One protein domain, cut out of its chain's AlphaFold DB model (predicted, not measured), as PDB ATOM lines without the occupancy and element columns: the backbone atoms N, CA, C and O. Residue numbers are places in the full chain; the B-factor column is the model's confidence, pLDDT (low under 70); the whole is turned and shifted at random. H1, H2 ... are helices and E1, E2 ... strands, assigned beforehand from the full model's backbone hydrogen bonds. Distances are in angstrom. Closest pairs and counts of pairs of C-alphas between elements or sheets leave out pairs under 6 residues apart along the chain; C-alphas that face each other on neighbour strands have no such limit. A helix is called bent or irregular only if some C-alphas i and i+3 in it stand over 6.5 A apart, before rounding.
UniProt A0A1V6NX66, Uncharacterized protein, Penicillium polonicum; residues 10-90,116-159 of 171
ATOM      1  N   GLN A  10     -57.324  31.277  32.830       32.19
ATOM      2  CA  GLN A  10     -58.675  30.764  32.801       32.19
ATOM      3  C   GLN A  10     -59.565  31.942  32.426       32.19
ATOM      4  O   GLN A  10     -59.694  32.883  33.205       32.19
ATOM      5  N   LEU A  11     -60.112  31.926  31.208       29.91
ATOM      6  CA  LEU A  11     -61.182  32.837  30.815       29.91
ATOM      7  C   LEU A  11     -62.430  32.429  31.610       29.91
ATOM      8  O   LEU A  11     -63.267  31.666  31.134       29.91
ATOM      9  N   ILE A  12     -62.488  32.832  32.881       27.83
ATOM     10  CA  ILE A  12     -63.670  32.644  33.717       27.83
ATOM     11  C   ILE A  12     -64.668  33.716  33.303       27.83
ATOM     12  O   ILE A  12     -64.399  34.912  33.388       27.83
ATOM     13  N   SER A  13     -65.809  33.242  32.818       32.50
ATOM     14  CA  SER A  13     -67.001  34.036  32.592       32.50
ATOM     15  C   SER A  13     -67.536  34.586  33.915       32.50
ATOM     16  O   SER A  13     -67.629  33.856  34.898       32.50
ATOM     17  N   ASP A  14     -68.008  35.827  33.832       29.20
ATOM     18  CA  ASP A  14     -68.843  36.580  34.768       29.20
ATOM     19  C   ASP A  14     -68.184  37.353  35.928       29.20
ATOM     20  O   ASP A  14     -67.666  36.803  36.895       29.20
ATOM     21  N   LYS A  15     -68.410  38.674  35.835       27.59
ATOM     22  CA  LYS A  15     -68.636  39.645  36.914       27.59
ATOM     23  C   LYS A  15     -67.513  39.819  37.927       27.59
ATOM     24  O   LYS A  15     -67.694  39.547  39.101       27.59
ATOM     25  N   ASP A  16     -66.418  40.398  37.469       29.83
ATOM     26  CA  ASP A  16     -65.750  41.479  38.191       29.83
ATOM     27  C   ASP A  16     -64.878  42.226  37.179       29.83
ATOM     28  O   ASP A  16     -64.170  41.603  36.387       29.83
ATOM     29  N   GLU A  17     -64.960  43.557  37.168       32.34
ATOM     30  CA  GLU A  17     -64.068  44.444  36.411       32.34
ATOM     31  C   GLU A  17     -62.631  44.292  36.938       32.34
ATOM     32  O   GLU A  17     -62.120  45.120  37.689       32.34
ATOM     33  N   GLN A  18     -61.962  43.194  36.601       33.69
ATOM     34  CA  GLN A  18     -60.555  43.009  36.920       33.69
ATOM     35  C   GLN A  18     -59.724  43.504  35.751       33.69
ATOM     36  O   GLN A  18     -59.724  42.898  34.682       33.69
ATOM     37  N   VAL A  19     -58.996  44.599  35.992       32.91
ATOM     38  CA  VAL A  19     -57.901  45.072  35.142       32.91
ATOM     39  C   VAL A  19     -56.927  43.903  34.942       32.91
ATOM     40  O   VAL A  19     -56.320  43.434  35.909       32.91
ATOM     41  N   PRO A  20     -56.782  43.395  33.714       34.12
ATOM     42  CA  PRO A  20     -55.874  42.301  33.412       34.12
ATOM     43  C   PRO A  20     -54.420  42.666  33.761       34.12
ATOM     44  O   PRO A  20     -54.041  43.838  33.708       34.12
ATOM     45  N   PRO A  21     -53.580  41.685  34.147       35.66
ATOM     46  CA  PRO A  21     -52.215  41.948  34.614       35.66
ATOM     47  C   PRO A  21     -51.421  42.803  33.628       35.66
ATOM     48  O   PRO A  21     -51.449  42.528  32.436       35.66
ATOM     49  N   GLN A  22     -50.578  43.721  34.111       40.44
ATOM     50  CA  GLN A  22     -49.652  44.544  33.299       40.44
ATOM     51  C   GLN A  22     -48.610  43.741  32.471       40.44
ATOM     52  O   GLN A  22     -47.672  44.303  31.917       40.44
ATOM     53  N   ILE A  23     -48.728  42.413  32.387       51.38
ATOM     54  CA  ILE A  23     -47.699  41.484  31.900       51.38
ATOM     55  C   ILE A  23     -48.206  40.691  30.683       51.38
ATOM     56  O   ILE A  23     -47.880  39.521  30.486       51.38
ATOM     57  N   TYR A  24     -49.016  41.338  29.846       56.50
ATOM     58  CA  TYR A  24     -49.318  40.863  28.493       56.50
ATOM     59  C   TYR A  24     -48.403  41.463  27.421       56.50
ATOM     60  O   TYR A  24     -48.640  41.316  26.225       56.50
ATOM     61  N   GLN A  25     -47.359  42.172  27.835       69.12
ATOM     62  CA  GLN A  25     -46.561  42.955  26.914       69.12
ATOM     63  C   GLN A  25     -45.730  42.045  25.998       69.12
ATOM     64  O   GLN A  25     -44.705  41.486  26.399       69.12
ATOM     65  N   ILE A  26     -46.176  41.905  24.747       80.19
ATOM     66  CA  ILE A  26     -45.435  41.225  23.678       80.19
ATOM     67  C   ILE A  26     -44.105  41.954  23.477       80.19
ATOM     68  O   ILE A  26     -43.039  41.345  23.606       80.19
ATOM     69  N   CYS A  27     -44.188  43.270  23.273       81.50
ATOM     70  CA  CYS A  27     -43.090  44.231  23.280       81.50
ATOM     71  C   CYS A  27     -43.607  45.607  23.743       81.50
ATOM     72  O   CYS A  27     -44.814  45.805  23.864       81.50
ATOM     73  N   ALA A  28     -42.708  46.569  23.969       78.62
ATOM     74  CA  ALA A  28     -43.069  47.925  24.399       78.62
ATOM     75  C   ALA A  28     -43.948  48.706  23.406       78.62
ATOM     76  O   ALA A  28     -44.546  49.712  23.770       78.62
ATOM     77  N   HIS A  29     -44.024  48.235  22.162       81.19
ATOM     78  CA  HIS A  29     -44.707  48.912  21.066       81.19
ATOM     79  C   HIS A  29     -46.146  48.455  20.850       81.19
ATOM     80  O   HIS A  29     -46.877  49.152  20.155       81.19
ATOM     81  N   ILE A  30     -46.525  47.304  21.410       81.88
ATOM     82  CA  ILE A  30     -47.882  46.770  21.302       81.88
ATOM     83  C   ILE A  30     -48.618  47.157  22.569       81.88
ATOM     84  O   ILE A  30     -48.233  46.769  23.679       81.88
ATOM     85  N   GLY A  31     -49.648  47.973  22.374       80.19
ATOM     86  CA  GLY A  31     -50.464  48.496  23.450       80.19
ATOM     87  C   GLY A  31     -51.310  47.407  24.095       80.19
ATOM     88  O   GLY A  31     -51.619  46.373  23.504       80.19
ATOM     89  N   TYR A  32     -51.719  47.677  25.326       77.62
ATOM     90  CA  TYR A  32     -52.648  46.821  26.042       77.62
ATOM     91  C   TYR A  32     -54.007  46.713  25.319       77.62
ATOM     92  O   TYR A  32     -54.505  45.606  25.120       77.62
ATOM     93  N   ASP A  33     -54.544  47.842  24.847       79.44
ATOM     94  CA  ASP A  33     -55.831  47.895  24.140       79.44
ATOM     95  C   ASP A  33     -55.799  47.112  22.819       79.44
ATOM     96  O   ASP A  33     -56.728  46.371  22.512       79.44
ATOM     97  N   GLU A  34     -54.696  47.203  22.068       84.75
ATOM     98  CA  GLU A  34     -54.501  46.458  20.816       84.75
ATOM     99  C   GLU A  34     -54.550  44.941  21.052       84.75
ATOM    100  O   GLU A  34     -55.183  44.187  20.304       84.75
ATOM    101  N   LEU A  35     -53.916  44.484  22.133       83.19
ATOM    102  CA  LEU A  35     -53.944  43.077  22.488       83.19
ATOM    103  C   LEU A  35     -55.329  42.629  22.959       83.19
ATOM    104  O   LEU A  35     -55.769  41.547  22.574       83.19
ATOM    105  N   LEU A  36     -56.012  43.437  23.773       82.94
ATOM    106  CA  LEU A  36     -57.373  43.139  24.212       82.94
ATOM    107  C   LEU A  36     -58.329  42.985  23.033       82.94
ATOM    108  O   LEU A  36     -59.019  41.971  22.953       82.94
ATOM    109  N   SER A  37     -58.320  43.934  22.094       85.69
ATOM    110  CA  SER A  37     -59.157  43.853  20.895       85.69
ATOM    111  C   SER A  37     -58.880  42.576  20.099       85.69
ATOM    112  O   SER A  37     -59.807  41.932  19.615       85.69
ATOM    113  N   THR A  38     -57.614  42.152  20.034       88.56
ATOM    114  CA  THR A  38     -57.241  40.886  19.384       88.56
ATOM    115  C   THR A  38     -57.808  39.668  20.127       88.56
ATOM    116  O   THR A  38     -58.286  38.724  19.500       88.56
ATOM    117  N   ILE A  39     -57.774  39.662  21.465       86.06
ATOM    118  CA  ILE A  39     -58.343  38.575  22.280       86.06
ATOM    119  C   ILE A  39     -59.861  38.492  22.082       86.06
ATOM    120  O   ILE A  39     -60.391  37.398  21.882       86.06
ATOM    121  N   GLU A  40     -60.555  39.628  22.113       86.69
ATOM    122  CA  GLU A  40     -62.004  39.700  21.901       86.69
ATOM    123  C   GLU A  40     -62.394  39.184  20.512       86.69
ATOM    124  O   GLU A  40     -63.306  38.365  20.388       86.69
ATOM    125  N   GLU A  41     -61.659  39.583  19.471       89.38
ATOM    126  CA  GLU A  41     -61.853  39.065  18.116       89.38
ATOM    127  C   GLU A  41     -61.665  37.543  18.066       89.38
ATOM    128  O   GLU A  41     -62.487  36.829  17.485       89.38
ATOM    129  N   PHE A  42     -60.626  37.022  18.725       90.75
ATOM    130  CA  PHE A  42     -60.356  35.586  18.760       90.75
ATOM    131  C   PHE A  42     -61.508  34.805  19.405       90.75
ATOM    132  O   PHE A  42     -61.930  33.767  18.886       90.75
ATOM    133  N   VAL A  43     -62.031  35.308  20.524       87.25
ATOM    134  CA  VAL A  43     -63.172  34.702  21.222       87.25
ATOM    135  C   VAL A  43     -64.431  34.770  20.360       87.25
ATOM    136  O   VAL A  43     -65.129  33.764  20.242       87.25
ATOM    137  N   ASN A  44     -64.698  35.899  19.700       88.12
ATOM    138  CA  ASN A  44     -65.857  36.050  18.818       88.12
ATOM    139  C   ASN A  44     -65.813  35.061  17.645       88.12
ATOM    140  O   ASN A  44     -66.781  34.334  17.416       88.12
ATOM    141  N   VAL A  45     -64.669  34.950  16.959       91.12
ATOM    142  CA  VAL A  45     -64.469  33.977  15.871       91.12
ATOM    143  C   VAL A  45     -64.716  32.549  16.355       91.12
ATOM    144  O   VAL A  45     -65.377  31.764  15.667       91.12
ATOM    145  N   TYR A  46     -64.219  32.204  17.542       90.19
ATOM    146  CA  TYR A  46     -64.445  30.888  18.127       90.19
ATOM    147  C   TYR A  46     -65.921  30.649  18.474       90.19
ATOM    148  O   TYR A  46     -66.460  29.591  18.154       90.19
ATOM    149  N   CYS A  47     -66.609  31.621  19.072       88.62
ATOM    150  CA  CYS A  47     -68.027  31.510  19.415       88.62
ATOM    151  C   CYS A  47     -68.919  31.337  18.178       88.62
ATOM    152  O   CYS A  47     -69.836  30.515  18.198       88.62
ATOM    153  N   GLU A  48     -68.635  32.069  17.099       92.44
ATOM    154  CA  GLU A  48     -69.413  32.018  15.859       92.44
ATOM    155  C   GLU A  48     -69.133  30.764  15.027       92.44
ATOM    156  O   GLU A  48     -70.052  30.160  14.476       92.44
ATOM    157  N   ARG A  49     -67.856  30.391  14.894       92.00
ATOM    158  CA  ARG A  49     -67.410  29.414  13.886       92.00
ATOM    159  C   ARG A  49     -66.871  28.122  14.477       92.00
ATOM    160  O   ARG A  49     -66.658  27.172  13.732       92.00
ATOM    161  N   ARG A  50     -66.636  28.082  15.793       88.75
ATOM    162  CA  ARG A  50     -65.931  26.989  16.492       88.75
ATOM    163  C   ARG A  50     -64.562  26.689  15.883       88.75
ATOM    164  O   ARG A  50     -64.090  25.557  15.899       88.75
ATOM    165  N   THR A  51     -63.916  27.729  15.362       91.25
ATOM    166  CA  THR A  51     -62.561  27.670  14.814       91.25
ATOM    167  C   THR A  51     -61.593  28.266  15.821       91.25
ATOM    168  O   THR A  51     -61.912  29.275  16.442       91.25
ATOM    169  N   LEU A  52     -60.409  27.672  15.962       88.56
ATOM    170  CA  LEU A  52     -59.336  28.194  16.807       88.56
ATOM    171  C   LEU A  52     -58.462  29.171  16.006       88.56
ATOM    172  O   LEU A  52     -57.682  28.724  15.159       88.56
ATOM    173  N   PRO A  53     -58.603  30.492  16.211       90.44
ATOM    174  CA  PRO A  53     -57.807  31.483  15.502       90.44
ATOM    175  C   PRO A  53     -56.328  31.430  15.896       90.44
ATOM    176  O   PRO A  53     -55.956  31.136  17.036       90.44
ATOM    177  N   LEU A  54     -55.493  31.761  14.914       91.69
ATOM    178  CA  LEU A  54     -54.049  31.878  15.033       91.69
ATOM    179  C   LEU A  54     -53.591  33.091  14.226       91.69
ATOM    180  O   LEU A  54     -53.908  33.211  13.044       91.69
ATOM    181  N   LEU A  55     -52.804  33.958  14.857       92.00
ATOM    182  CA  LEU A  55     -52.180  35.119  14.231       92.00
ATOM    183  C   LEU A  55     -50.668  35.026  14.403       92.00
ATOM    184  O   LEU A  55     -50.177  34.740  15.493       92.00
ATOM    185  N   ARG A  56     -49.926  35.289  13.329       90.81
ATOM    186  CA  ARG A  56     -48.465  35.415  13.335       90.81
ATOM    187  C   ARG A  56     -48.096  36.737  12.700       90.81
ATOM    188  O   ARG A  56     -48.535  37.009  11.587       90.81
ATOM    189  N   THR A  57     -47.295  37.530  13.391       90.38
ATOM    190  CA  THR A  57     -46.850  38.825  12.882       90.38
ATOM    191  C   THR A  57     -45.565  39.269  13.586       90.38
ATOM    192  O   THR A  57     -45.075  38.603  14.503       90.38
ATOM    193  N   THR A  58     -45.000  40.379  13.128       87.44
ATOM    194  CA  THR A  58     -43.725  40.921  13.591       87.44
ATOM    195  C   THR A  58     -43.895  42.395  13.908       87.44
ATOM    196  O   THR A  58     -44.484  43.137  13.128       87.44
ATOM    197  N   CYS A  59     -43.354  42.836  15.041       85.38
ATOM    198  CA  CYS A  59     -43.288  44.257  15.359       85.38
ATOM    199  C   CYS A  59     -42.245  44.953  14.470       85.38
ATOM    200  O   CYS A  59     -41.057  44.633  14.524       85.38
ATOM    201  N   ASP A  60     -42.683  45.957  13.721       79.50
ATOM    202  CA  ASP A  60     -41.885  46.789  12.815       79.50
ATOM    203  C   ASP A  60     -40.891  47.730  13.520       79.50
ATOM    204  O   ASP A  60     -39.995  48.274  12.880       79.50
ATOM    205  N   LYS A  61     -41.016  47.922  14.838       79.62
ATOM    206  CA  LYS A  61     -40.117  48.783  15.628       79.62
ATOM    207  C   LYS A  61     -38.979  48.039  16.313       79.62
ATOM    208  O   LYS A  61     -37.933  48.618  16.564       79.62
ATOM    209  N   CYS A  62     -39.177  46.770  16.665       80.00
ATOM    210  CA  CYS A  62     -38.187  46.008  17.440       80.00
ATOM    211  C   CYS A  62     -37.930  44.595  16.925       80.00
ATOM    212  O   CYS A  62     -37.248  43.824  17.591       80.00
ATOM    213  N   ASN A  63     -38.490  44.235  15.766       81.06
ATOM    214  CA  ASN A  63     -38.328  42.927  15.136       81.06
ATOM    215  C   ASN A  63     -38.692  41.735  16.049       81.06
ATOM    216  O   ASN A  63     -38.189  40.623  15.891       81.06
ATOM    217  N   THR A  64     -39.558  41.966  17.044       85.62
ATOM    218  CA  THR A  64     -40.141  40.879  17.834       85.62
ATOM    219  C   THR A  64     -41.165  40.174  16.970       85.62
ATOM    220  O   THR A  64     -42.206  40.748  16.655       85.62
ATOM    221  N   GLU A  65     -40.874  38.932  16.608       88.56
ATOM    222  CA  GLU A  65     -41.859  38.039  16.016       88.56
ATOM    223  C   GLU A  65     -42.731  37.475  17.124       88.56
ATOM    224  O   GLU A  65     -42.245  37.107  18.197       88.56
ATOM    225  N   TYR A  66     -44.028  37.380  16.879       88.75
ATOM    226  CA  TYR A  66     -44.940  36.792  17.835       88.75
ATOM    227  C   TYR A  66     -46.071  36.042  17.156       88.75
ATOM    228  O   TYR A  66     -46.400  36.222  15.984       88.75
ATOM    229  N   GLN A  67     -46.641  35.142  17.938       89.94
ATOM    230  CA  GLN A  67     -47.742  34.295  17.561       89.94
ATOM    231  C   GLN A  67     -48.766  34.304  18.688       89.94
ATOM    232  O   GLN A  67     -48.422  34.056  19.847       89.94
ATOM    233  N   LEU A  68     -50.010  34.566  18.316       89.31
ATOM    234  CA  LEU A  68     -51.174  34.533  19.186       89.31
ATOM    235  C   LEU A  68     -52.045  33.360  18.761       89.31
ATOM    236  O   LEU A  68     -52.287  33.165  17.571       89.31
ATOM    237  N   GLU A  69     -52.496  32.571  19.725       89.38
ATOM    238  CA  GLU A  69     -53.346  31.410  19.480       89.38
ATOM    239  C   GLU A  69     -54.431  31.323  20.544       89.38
ATOM    240  O   GLU A  69     -54.169  31.540  21.728       89.38
ATOM    241  N   LEU A  70     -55.630  30.928  20.127       87.38
ATOM    242  CA  LEU A  70     -56.635  30.412  21.046       87.38
ATOM    243  C   LEU A  70     -56.536  28.887  21.076       87.38
ATOM    244  O   LEU A  70     -56.463  28.247  20.027       87.38
ATOM    245  N   ARG A  71     -56.540  28.287  22.266       86.31
ATOM    246  CA  ARG A  71     -56.540  26.829  22.433       86.31
ATOM    247  C   ARG A  71     -57.570  26.394  23.460       86.31
ATOM    248  O   ARG A  71     -57.720  27.026  24.498       86.31
ATOM    249  N   GLU A  72     -58.234  25.281  23.197       86.50
ATOM    250  CA  GLU A  72     -59.062  24.603  24.194       86.50
ATOM    251  C   GLU A  72     -58.185  23.851  25.200       86.50
ATOM    252  O   GLU A  72     -57.136  23.300  24.851       86.50
ATOM    253  N   TYR A  73     -58.624  23.803  26.457       81.88
ATOM    254  CA  TYR A  73     -58.043  22.919  27.458       81.88
ATOM    255  C   TYR A  73     -59.099  22.411  28.445       81.88
ATOM    256  O   TYR A  73     -59.985  23.134  28.906       81.88
ATOM    257  N   GLY A  74     -58.984  21.137  28.813       78.31
ATOM    258  CA  GLY A  74     -60.032  20.472  29.582       78.31
ATOM    259  C   GLY A  74     -61.332  20.377  28.778       78.31
ATOM    260  O   GLY A  74     -61.299  20.285  27.555       78.31
ATOM    261  N   LYS A  75     -62.471  20.354  29.475       78.00
ATOM    262  CA  LYS A  75     -63.775  20.129  28.841       78.00
ATOM    263  C   LYS A  75     -64.384  21.396  28.230       78.00
ATOM    264  O   LYS A  75     -64.929  21.317  27.141       78.00
ATOM    265  N   ASP A  76     -64.265  22.532  28.917       78.88
ATOM    266  CA  ASP A  76     -65.021  23.751  28.591       78.88
ATOM    267  C   ASP A  76     -64.198  25.042  28.787       78.88
ATOM    268  O   ASP A  76     -64.764  26.111  28.999       78.88
ATOM    269  N   ASN A  77     -62.858  24.968  28.764       81.75
ATOM    270  CA  ASN A  77     -62.013  26.150  28.968       81.75
ATOM    271  C   ASN A  77     -61.207  26.520  27.721       81.75
ATOM    272  O   ASN A  77     -60.784  25.664  26.943       81.75
ATOM    273  N   LEU A  78     -60.939  27.819  27.595       83.56
ATOM    274  CA  LEU A  78     -60.116  28.411  26.548       83.56
ATOM    275  C   LEU A  78     -58.892  29.086  27.161       83.56
ATOM    276  O   LEU A  78     -58.994  29.796  28.163       83.56
ATOM    277  N   ALA A  79     -57.739  28.867  26.542       83.81
ATOM    278  CA  ALA A  79     -56.475  29.505  26.853       83.81
ATOM    279  C   ALA A  79     -56.047  30.384  25.681       83.81
ATOM    280  O   ALA A  79     -55.979  29.932  24.538       83.81
ATOM    281  N   PHE A  80     -55.691  31.626  25.991       85.12
ATOM    282  CA  PHE A  80     -54.997  32.503  25.060       85.12
ATOM    283  C   PHE A  80     -53.488  32.317  25.223       85.12
ATOM    284  O   PHE A  80     -52.945  32.511  26.314       85.12
ATOM    285  N   MET A  81     -52.813  31.907  24.153       84.00
ATOM    286  CA  MET A  81     -51.383  31.628  24.143       84.00
ATOM    287  C   MET A  81     -50.627  32.693  23.361       84.00
ATOM    288  O   MET A  81     -50.886  32.921  22.182       84.00
ATOM    289  N   ILE A  82     -49.632  33.287  24.020       86.12
ATOM    290  CA  ILE A  82     -48.698  34.241  23.424       86.12
ATOM    291  C   ILE A  82     -47.336  33.565  23.336       86.12
ATOM    292  O   ILE A  82     -46.751  33.189  24.352       86.12
ATOM    293  N   THR A  83     -46.807  33.433  22.126       85.56
ATOM    294  CA  THR A  83     -45.417  33.024  21.895       85.56
ATOM    295  C   THR A  83     -44.681  34.176  21.236       85.56
ATOM    296  O   THR A  83     -45.175  34.732  20.264       85.56
ATOM    297  N   ARG A  84     -43.505  34.547  21.750       86.44
ATOM    298  CA  ARG A  84     -42.667  35.599  21.160       86.44
ATOM    299  C   ARG A  84     -41.247  35.104  20.929       86.44
ATOM    300  O   ARG A  84     -40.694  34.388  21.767       86.44
ATOM    301  N   TRP A  85     -40.648  35.537  19.831       86.38
ATOM    302  CA  TRP A  85     -39.255  35.311  19.486       86.38
ATOM    303  C   TRP A  85     -38.565  36.663  19.355       86.38
ATOM    304  O   TRP A  85     -38.961  37.519  18.567       86.38
ATOM    305  N   ILE A  86     -37.541  36.853  20.179       82.81
ATOM    306  CA  ILE A  86     -36.822  38.115  20.311       82.81
ATOM    307  C   ILE A  86     -35.412  37.926  19.764       82.81
ATOM    308  O   ILE A  86     -34.712  36.992  20.172       82.81
ATOM    309  N   ASN A  87     -34.983  38.827  18.879       77.50
ATOM    310  CA  ASN A  87     -33.589  38.912  18.472       77.50
ATOM    311  C   ASN A  87     -32.819  39.796  19.453       77.50
ATOM    312  O   ASN A  87     -32.943  41.013  19.427       77.50
ATOM    313  N   LEU A  88     -32.017  39.182  20.319       75.88
ATOM    314  CA  LEU A  88     -31.141  39.912  21.243       75.88
ATOM    315  C   LEU A  88     -29.754  40.185  20.637       75.88
ATOM    316  O   LEU A  88     -28.844  40.632  21.335       75.88
ATOM    317  N   GLY A  89     -29.572  39.876  19.352       73.69
ATOM    318  CA  GLY A  89     -28.291  39.951  18.676       73.69
ATOM    319  C   GLY A  89     -27.280  38.941  19.222       73.69
ATOM    320  O   GLY A  89     -27.656  37.932  19.829       73.69
ATOM    321  N   PRO A  90     -25.977  39.192  19.019       73.56
ATOM    322  CA  PRO A  90     -24.928  38.304  19.507       73.56
ATOM    323  C   PRO A  90     -24.810  38.314  21.040       73.56
ATOM    324  O   PRO A  90     -24.098  37.469  21.579       73.56
ATOM    325  N   GLU A 116     -30.079  44.730   7.541       66.81
ATOM    326  CA  GLU A 116     -29.354  43.667   8.237       66.81
ATOM    327  C   GLU A 116     -30.091  43.107   9.460       66.81
ATOM    328  O   GLU A 116     -29.916  41.939   9.805       66.81
ATOM    329  N   HIS A 117     -30.953  43.909  10.086       65.12
ATOM    330  CA  HIS A 117     -31.782  43.484  11.209       65.12
ATOM    331  C   HIS A 117     -33.004  42.677  10.754       65.12
ATOM    332  O   HIS A 117     -33.521  41.885  11.539       65.12
ATOM    333  N   MET A 118     -33.426  42.831   9.493       63.62
ATOM    334  CA  MET A 118     -34.535  42.089   8.881       63.62
ATOM    335  C   MET A 118     -34.110  40.720   8.331       63.62
ATOM    336  O   MET A 118     -34.962  39.899   8.001       63.62
ATOM    337  N   LEU A 119     -32.804  40.456   8.203       62.12
ATOM    338  CA  LEU A 119     -32.295  39.328   7.409       62.12
ATOM    339  C   LEU A 119     -32.460  37.943   8.050       62.12
ATOM    340  O   LEU A 119     -32.106  36.946   7.422       62.12
ATOM    341  N   SER A 120     -33.018  37.827   9.254       72.38
ATOM    342  CA  SER A 120     -33.254  36.512   9.846       72.38
ATOM    343  C   SER A 120     -34.419  36.494  10.822       72.38
ATOM    344  O   SER A 120     -34.388  37.195  11.834       72.38
ATOM    345  N   SER A 121     -35.387  35.617  10.559       79.50
ATOM    346  CA  SER A 121     -36.471  35.321  11.492       79.50
ATOM    347  C   SER A 121     -35.908  34.691  12.775       79.50
ATOM    348  O   SER A 121     -35.310  33.606  12.713       79.50
ATOM    349  N   PRO A 122     -36.091  35.322  13.955       80.31
ATOM    350  CA  PRO A 122     -35.660  34.753  15.231       80.31
ATOM    351  C   PRO A 122     -36.333  33.411  15.517       80.31
ATOM    352  O   PRO A 122     -35.729  32.533  16.137       80.31
ATOM    353  N   ARG A 123     -37.564  33.226  15.028       83.00
ATOM    354  CA  ARG A 123     -38.268  31.951  15.090       83.00
ATOM    355  C   ARG A 123     -37.563  30.868  14.288       83.00
ATOM    356  O   ARG A 123     -37.305  29.811  14.851       83.00
ATOM    357  N   VAL A 124     -37.240  31.114  13.018       81.94
ATOM    358  CA  VAL A 124     -36.586  30.105  12.164       81.94
ATOM    359  C   VAL A 124     -35.251  29.670  12.768       81.94
ATOM    360  O   VAL A 124     -34.970  28.476  12.847       81.94
ATOM    361  N   ILE A 125     -34.454  30.620  13.269       80.19
ATOM    362  CA  ILE A 125     -33.190  30.309  13.956       80.19
ATOM    363  C   ILE A 125     -33.443  29.451  15.200       80.19
ATOM    364  O   ILE A 125     -32.731  28.471  15.437       80.19
ATOM    365  N   PHE A 126     -34.443  29.809  16.008       79.69
ATOM    366  CA  PHE A 126     -34.806  29.033  17.186       79.69
ATOM    367  C   PHE A 126     -35.244  27.615  16.807       79.69
ATOM    368  O   PHE A 126     -34.720  26.661  17.364       79.69
ATOM    369  N   GLU A 127     -36.151  27.457  15.847       81.94
ATOM    370  CA  GLU A 127     -36.658  26.150  15.417       81.94
ATOM    371  C   GLU A 127     -35.549  25.265  14.829       81.94
ATOM    372  O   GLU A 127     -35.545  24.062  15.072       81.94
ATOM    373  N   ALA A 128     -34.570  25.849  14.134       81.44
ATOM    374  CA  ALA A 128     -33.419  25.118  13.605       81.44
ATOM    375  C   ALA A 128     -32.408  24.678  14.682       81.44
ATOM    376  O   ALA A 128     -31.659  23.728  14.466       81.44
ATOM    377  N   SER A 129     -32.347  25.375  15.821       77.94
ATOM    378  CA  SER A 129     -31.347  25.138  16.876       77.94
ATOM    379  C   SER A 129     -31.911  24.485  18.141       77.94
ATOM    380  O   SER A 129     -31.152  23.960  18.956       77.94
ATOM    381  N   ALA A 130     -33.229  24.518  18.336       77.38
ATOM    382  CA  ALA A 130     -33.873  24.013  19.534       77.38
ATOM    383  C   ALA A 130     -33.997  22.486  19.512       77.38
ATOM    384  O   ALA A 130     -34.473  21.881  18.558       77.38
ATOM    385  N   THR A 131     -33.667  21.859  20.639       78.56
ATOM    386  CA  THR A 131     -33.888  20.421  20.868       78.56
ATOM    387  C   THR A 131     -35.363  20.066  21.066       78.56
ATOM    388  O   THR A 131     -35.734  18.897  21.017       78.56
ATOM    389  N   THR A 132     -36.211  21.058  21.342       74.12
ATOM    390  CA  THR A 132     -37.644  20.886  21.601       74.12
ATOM    391  C   THR A 132     -38.423  21.809  20.680       74.12
ATOM    392  O   THR A 132     -38.152  23.010  20.642       74.12
ATOM    393  N   SER A 133     -39.402  21.255  19.965       78.25
ATOM    394  CA  SER A 133     -40.259  22.030  19.073       78.25
ATOM    395  C   SER A 133     -41.166  22.989  19.845       78.25
ATOM    396  O   SER A 133     -41.474  22.782  21.022       78.25
ATOM    397  N   VAL A 134     -41.637  24.030  19.152       75.38
ATOM    398  CA  VAL A 134     -42.646  24.963  19.676       75.38
ATOM    399  C   VAL A 134     -43.897  24.204  20.116       75.38
ATOM    400  O   VAL A 134     -44.381  24.426  21.220       75.38
ATOM    401  N   ASP A 135     -44.367  23.249  19.314       80.00
ATOM    402  CA  ASP A 135     -45.528  22.430  19.666       80.00
ATOM    403  C   ASP A 135     -45.287  21.583  20.913       80.00
ATOM    404  O   ASP A 135     -46.150  21.524  21.784       80.00
ATOM    405  N   GLY A 136     -44.096  20.991  21.056       80.75
ATOM    406  CA  GLY A 136     -43.733  20.233  22.252       80.75
ATOM    407  C   GLY A 136     -43.766  21.094  23.515       80.75
ATOM    408  O   GLY A 136     -44.316  20.677  24.536       80.75
ATOM    409  N   LEU A 137     -43.245  22.324  23.431       76.44
ATOM    410  CA  LEU A 137     -43.320  23.297  24.524       76.44
ATOM    411  C   LEU A 137     -44.766  23.705  24.814       76.44
ATOM    412  O   LEU A 137     -45.170  23.717  25.973       76.44
ATOM    413  N   SER A 138     -45.559  23.996  23.783       77.38
ATOM    414  CA  SER A 138     -46.972  24.357  23.919       77.38
ATOM    415  C   SER A 138     -47.782  23.245  24.582       77.38
ATOM    416  O   SER A 138     -48.539  23.512  25.511       77.38
ATOM    417  N   THR A 139     -47.583  21.990  24.179       81.62
ATOM    418  CA  THR A 139     -48.233  20.829  24.796       81.62
ATOM    419  C   THR A 139     -47.817  20.661  26.251       81.62
ATOM    420  O   THR A 139     -48.680  20.474  27.106       81.62
ATOM    421  N   GLN A 140     -46.521  20.747  26.566       80.69
ATOM    422  CA  GLN A 140     -46.055  20.673  27.954       80.69
ATOM    423  C   GLN A 140     -46.688  21.772  28.806       80.69
ATOM    424  O   GLN A 140     -47.155  21.520  29.914       80.69
ATOM    425  N   ASN A 141     -46.726  22.980  28.270       78.31
ATOM    426  CA  ASN A 141     -47.244  24.139  28.954       78.31
ATOM    427  C   ASN A 141     -48.760  24.043  29.213       78.31
ATOM    428  O   ASN A 141     -49.218  24.317  30.322       78.31
ATOM    429  N   LEU A 142     -49.535  23.565  28.235       81.19
ATOM    430  CA  LEU A 142     -50.966  23.287  28.398       81.19
ATOM    431  C   LEU A 142     -51.245  22.275  29.516       81.19
ATOM    432  O   LEU A 142     -52.241  22.410  30.220       81.19
ATOM    433  N   ARG A 143     -50.359  21.298  29.745       82.06
ATOM    434  CA  ARG A 143     -50.536  20.327  30.842       82.06
ATOM    435  C   ARG A 143     -50.516  20.969  32.226       82.06
ATOM    436  O   ARG A 143     -51.102  20.407  33.147       82.06
ATOM    437  N   TYR A 144     -49.869  22.125  32.388       81.38
ATOM    438  CA  TYR A 144     -49.936  22.862  33.650       81.38
ATOM    439  C   TYR A 144     -51.313  23.486  33.880       81.38
ATOM    440  O   TYR A 144     -51.711  23.665  35.025       81.38
ATOM    441  N   LEU A 145     -52.055  23.804  32.817       80.81
ATOM    442  CA  LEU A 145     -53.421  24.314  32.941       80.81
ATOM    443  C   LEU A 145     -54.422  23.229  33.290       80.81
ATOM    444  O   LEU A 145     -55.370  23.485  34.033       80.81
ATOM    445  N   THR A 146     -54.218  22.028  32.752       80.12
ATOM    446  CA  THR A 146     -55.042  20.868  33.082       80.12
ATOM    447  C   THR A 146     -55.009  20.632  34.591       80.12
ATOM    448  O   THR A 146     -53.941  20.648  35.204       80.12
ATOM    449  N   ASP A 147     -56.193  20.476  35.185       79.38
ATOM    450  CA  ASP A 147     -56.406  20.258  36.622       79.38
ATOM    451  C   ASP A 147     -55.756  21.304  37.544       79.38
ATOM    452  O   ASP A 147     -55.532  21.053  38.724       79.38
ATOM    453  N   GLN A 148     -55.458  22.498  37.019       77.94
ATOM    454  CA  GLN A 148     -54.776  23.567  37.754       77.94
ATOM    455  C   GLN A 148     -53.397  23.155  38.307       77.94
ATOM    456  O   GLN A 148     -52.933  23.708  39.307       77.94
ATOM    457  N   ASN A 149     -52.704  22.224  37.637       80.12
ATOM    458  CA  ASN A 149     -51.371  21.741  38.025       80.12
ATOM    459  C   ASN A 149     -50.321  22.856  38.163       80.12
ATOM    460  O   ASN A 149     -49.340  22.709  38.888       80.12
ATOM    461  N   TYR A 150     -50.512  24.005  37.512       80.06
ATOM    462  CA  TYR A 150     -49.660  25.175  37.702       80.06
ATOM    463  C   TYR A 150     -49.570  25.587  39.181       80.06
ATOM    464  O   TYR A 150     -48.513  26.038  39.607       80.06
ATOM    465  N   ARG A 151     -50.617  25.375  39.992       81.38
ATOM    466  CA  ARG A 151     -50.621  25.723  41.424       81.38
ATOM    467  C   ARG A 151     -49.686  24.858  42.265       81.38
ATOM    468  O   ARG A 151     -49.252  25.306  43.319       81.38
ATOM    469  N   SER A 152     -49.404  23.629  41.830       82.44
ATOM    470  CA  SER A 152     -48.521  22.706  42.552       82.44
ATOM    471  C   SER A 152     -47.071  22.774  42.073       82.44
ATOM    472  O   SER A 152     -46.163  22.514  42.856       82.44
ATOM    473  N   VAL A 153     -46.845  23.128  40.803       80.06
ATOM    474  CA  VAL A 153     -45.507  23.124  40.183       80.06
ATOM    475  C   VAL A 153     -44.881  24.521  40.111       80.06
ATOM    476  O   VAL A 153     -43.659  24.648  40.104       80.06
ATOM    477  N   MET A 154     -45.689  25.581  40.036       81.56
ATOM    478  CA  MET A 154     -45.206  26.953  39.860       81.56
ATOM    479  C   MET A 154     -45.327  27.768  41.144       81.56
ATOM    480  O   MET A 154     -46.231  27.567  41.951       81.56
ATOM    481  N   LYS A 155     -44.449  28.762  41.293       77.38
ATOM    482  CA  LYS A 155     -44.553  29.741  42.377       77.38
ATOM    483  C   LYS A 155     -45.501  30.863  41.977       77.38
ATOM    484  O   LYS A 155     -45.418  31.372  40.857       77.38
ATOM    485  N   GLN A 156     -46.376  31.256  42.895       76.12
ATOM    486  CA  GLN A 156     -47.199  32.453  42.748       76.12
ATOM    487  C   GLN A 156     -46.305  33.696  42.862       76.12
ATOM    488  O   GLN A 156     -45.488  33.791  43.774       76.12
ATOM    489  N   LEU A 157     -46.425  34.609  41.899       70.94
ATOM    490  CA  LEU A 157     -45.606  35.820  41.786       70.94
ATOM    491  C   LEU A 157     -46.367  37.074  42.221       70.94
ATOM    492  O   LEU A 157     -45.791  37.958  42.849       70.94
ATOM    493  N   HIS A 158     -47.653  37.147  41.880       66.44
ATOM    494  CA  HIS A 158     -48.537  38.256  42.227       66.44
ATOM    495  C   HIS A 158     -49.898  37.706  42.641       66.44
ATOM    496  O   HIS A 158     -50.323  36.686  42.095       66.44
ATOM    497  N   ASP A 159     -50.567  38.395  43.564       70.06
ATOM    498  CA  ASP A 159     -51.885  38.004  44.082       70.06
ATOM    499  C   ASP A 159     -53.036  38.610  43.285       70.06
ATOM    500  O   ASP A 159     -54.084  37.988  43.130       70.06
TER     501      ASP A 159
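This is residues 10 to 90 and 116 to 159 of the 171 residues of an uncharacterized protein of Penicillium polonicum (UniProt A0A1V6NX66). A small antiparallel sheet, E1 E2 E3, has the long helix H1 running slantwise over one face and H3 on its other side, while H2 packs at the end of the sheet where E2 begins and E3 ends. Past H3 the short H4 and the strand E4 make a tail away from the sheet, and residues 13 to 19 of the opening stretch stick out. The printed part has 125 residues, with four named helices and four named strands in the order H1 E1 E2 E3 H2 H3 H4 E4, of mixed class. It is only just compact, close to loose, with a radius of gyration of the C-alphas of 16.1 A, and spans 48 by 34 by 31 A.

Residues 10 to 31 hold no named element. H1 is residues 32 to 49, 25.9 A long, beginning at C-alpha 32 (-52.648, 46.821, 26.042). E1 is residues 54 to 58, E2 residues 65 to 73, 24.9 A, and E3 residues 77 to 85, 26.3 A, ending at C-alpha 85 (-39.255, 35.311, 19.486). After the cut come H2, residues 122 to 129, and H3, residues 134 to 148, 21.8 A. H3 is irregular: C-alphas 144 and 147 are 7.6 A apart. H4 is residues 150 to 153, and E4, residues 155 to 159, ends at C-alpha 159 (-51.885, 38.004, 44.082).

E1 E2 E3 form a meander, each strand the antiparallel neighbour of the one before. In the hairpin of E1 and E2, N 55 and O 68 are 2.9 A apart, within hydrogen-bond range; in that of E2 and E3, N 67 and O 83 are 2.8 A apart. The sheet and its helices make three layers, helices on both faces of a sheet: H1 on one face, H2 and H3 on the other. H1 has a height of 9.1 A over the sheet and lies over E2, at 44 degrees to it on the local plane; the closest C-alphas, of Phe 42 and Leu 70, are 6.8 A apart. H3 has a height of 8.6 A; its closest C-alpha to E2 is that of Thr 146, 6.7 A from that of Tyr 73. H2 is on the sheet, the C-alphas of Pro 122 and Trp 85 being 5.6 A apart. H4 is not on the sheet, and E4 pairs with no named strand. Each O i to N i+4 pair is within hydrogen-bond range in H1 and H2, 7 of 11 in H3, and H4 is too short for one.

The C-alphas farthest apart, of Lys 15 and Glu 116, are 48.8 A apart. Residues 91 to 115 are not printed; C-alphas 90 and 116 are 13.2 A apart across the cut. Of the links printed whole, none is long. The mean pLDDT of the printed part is 76.2; residues 10 to 25, 116 to 119 and 158 are under 70.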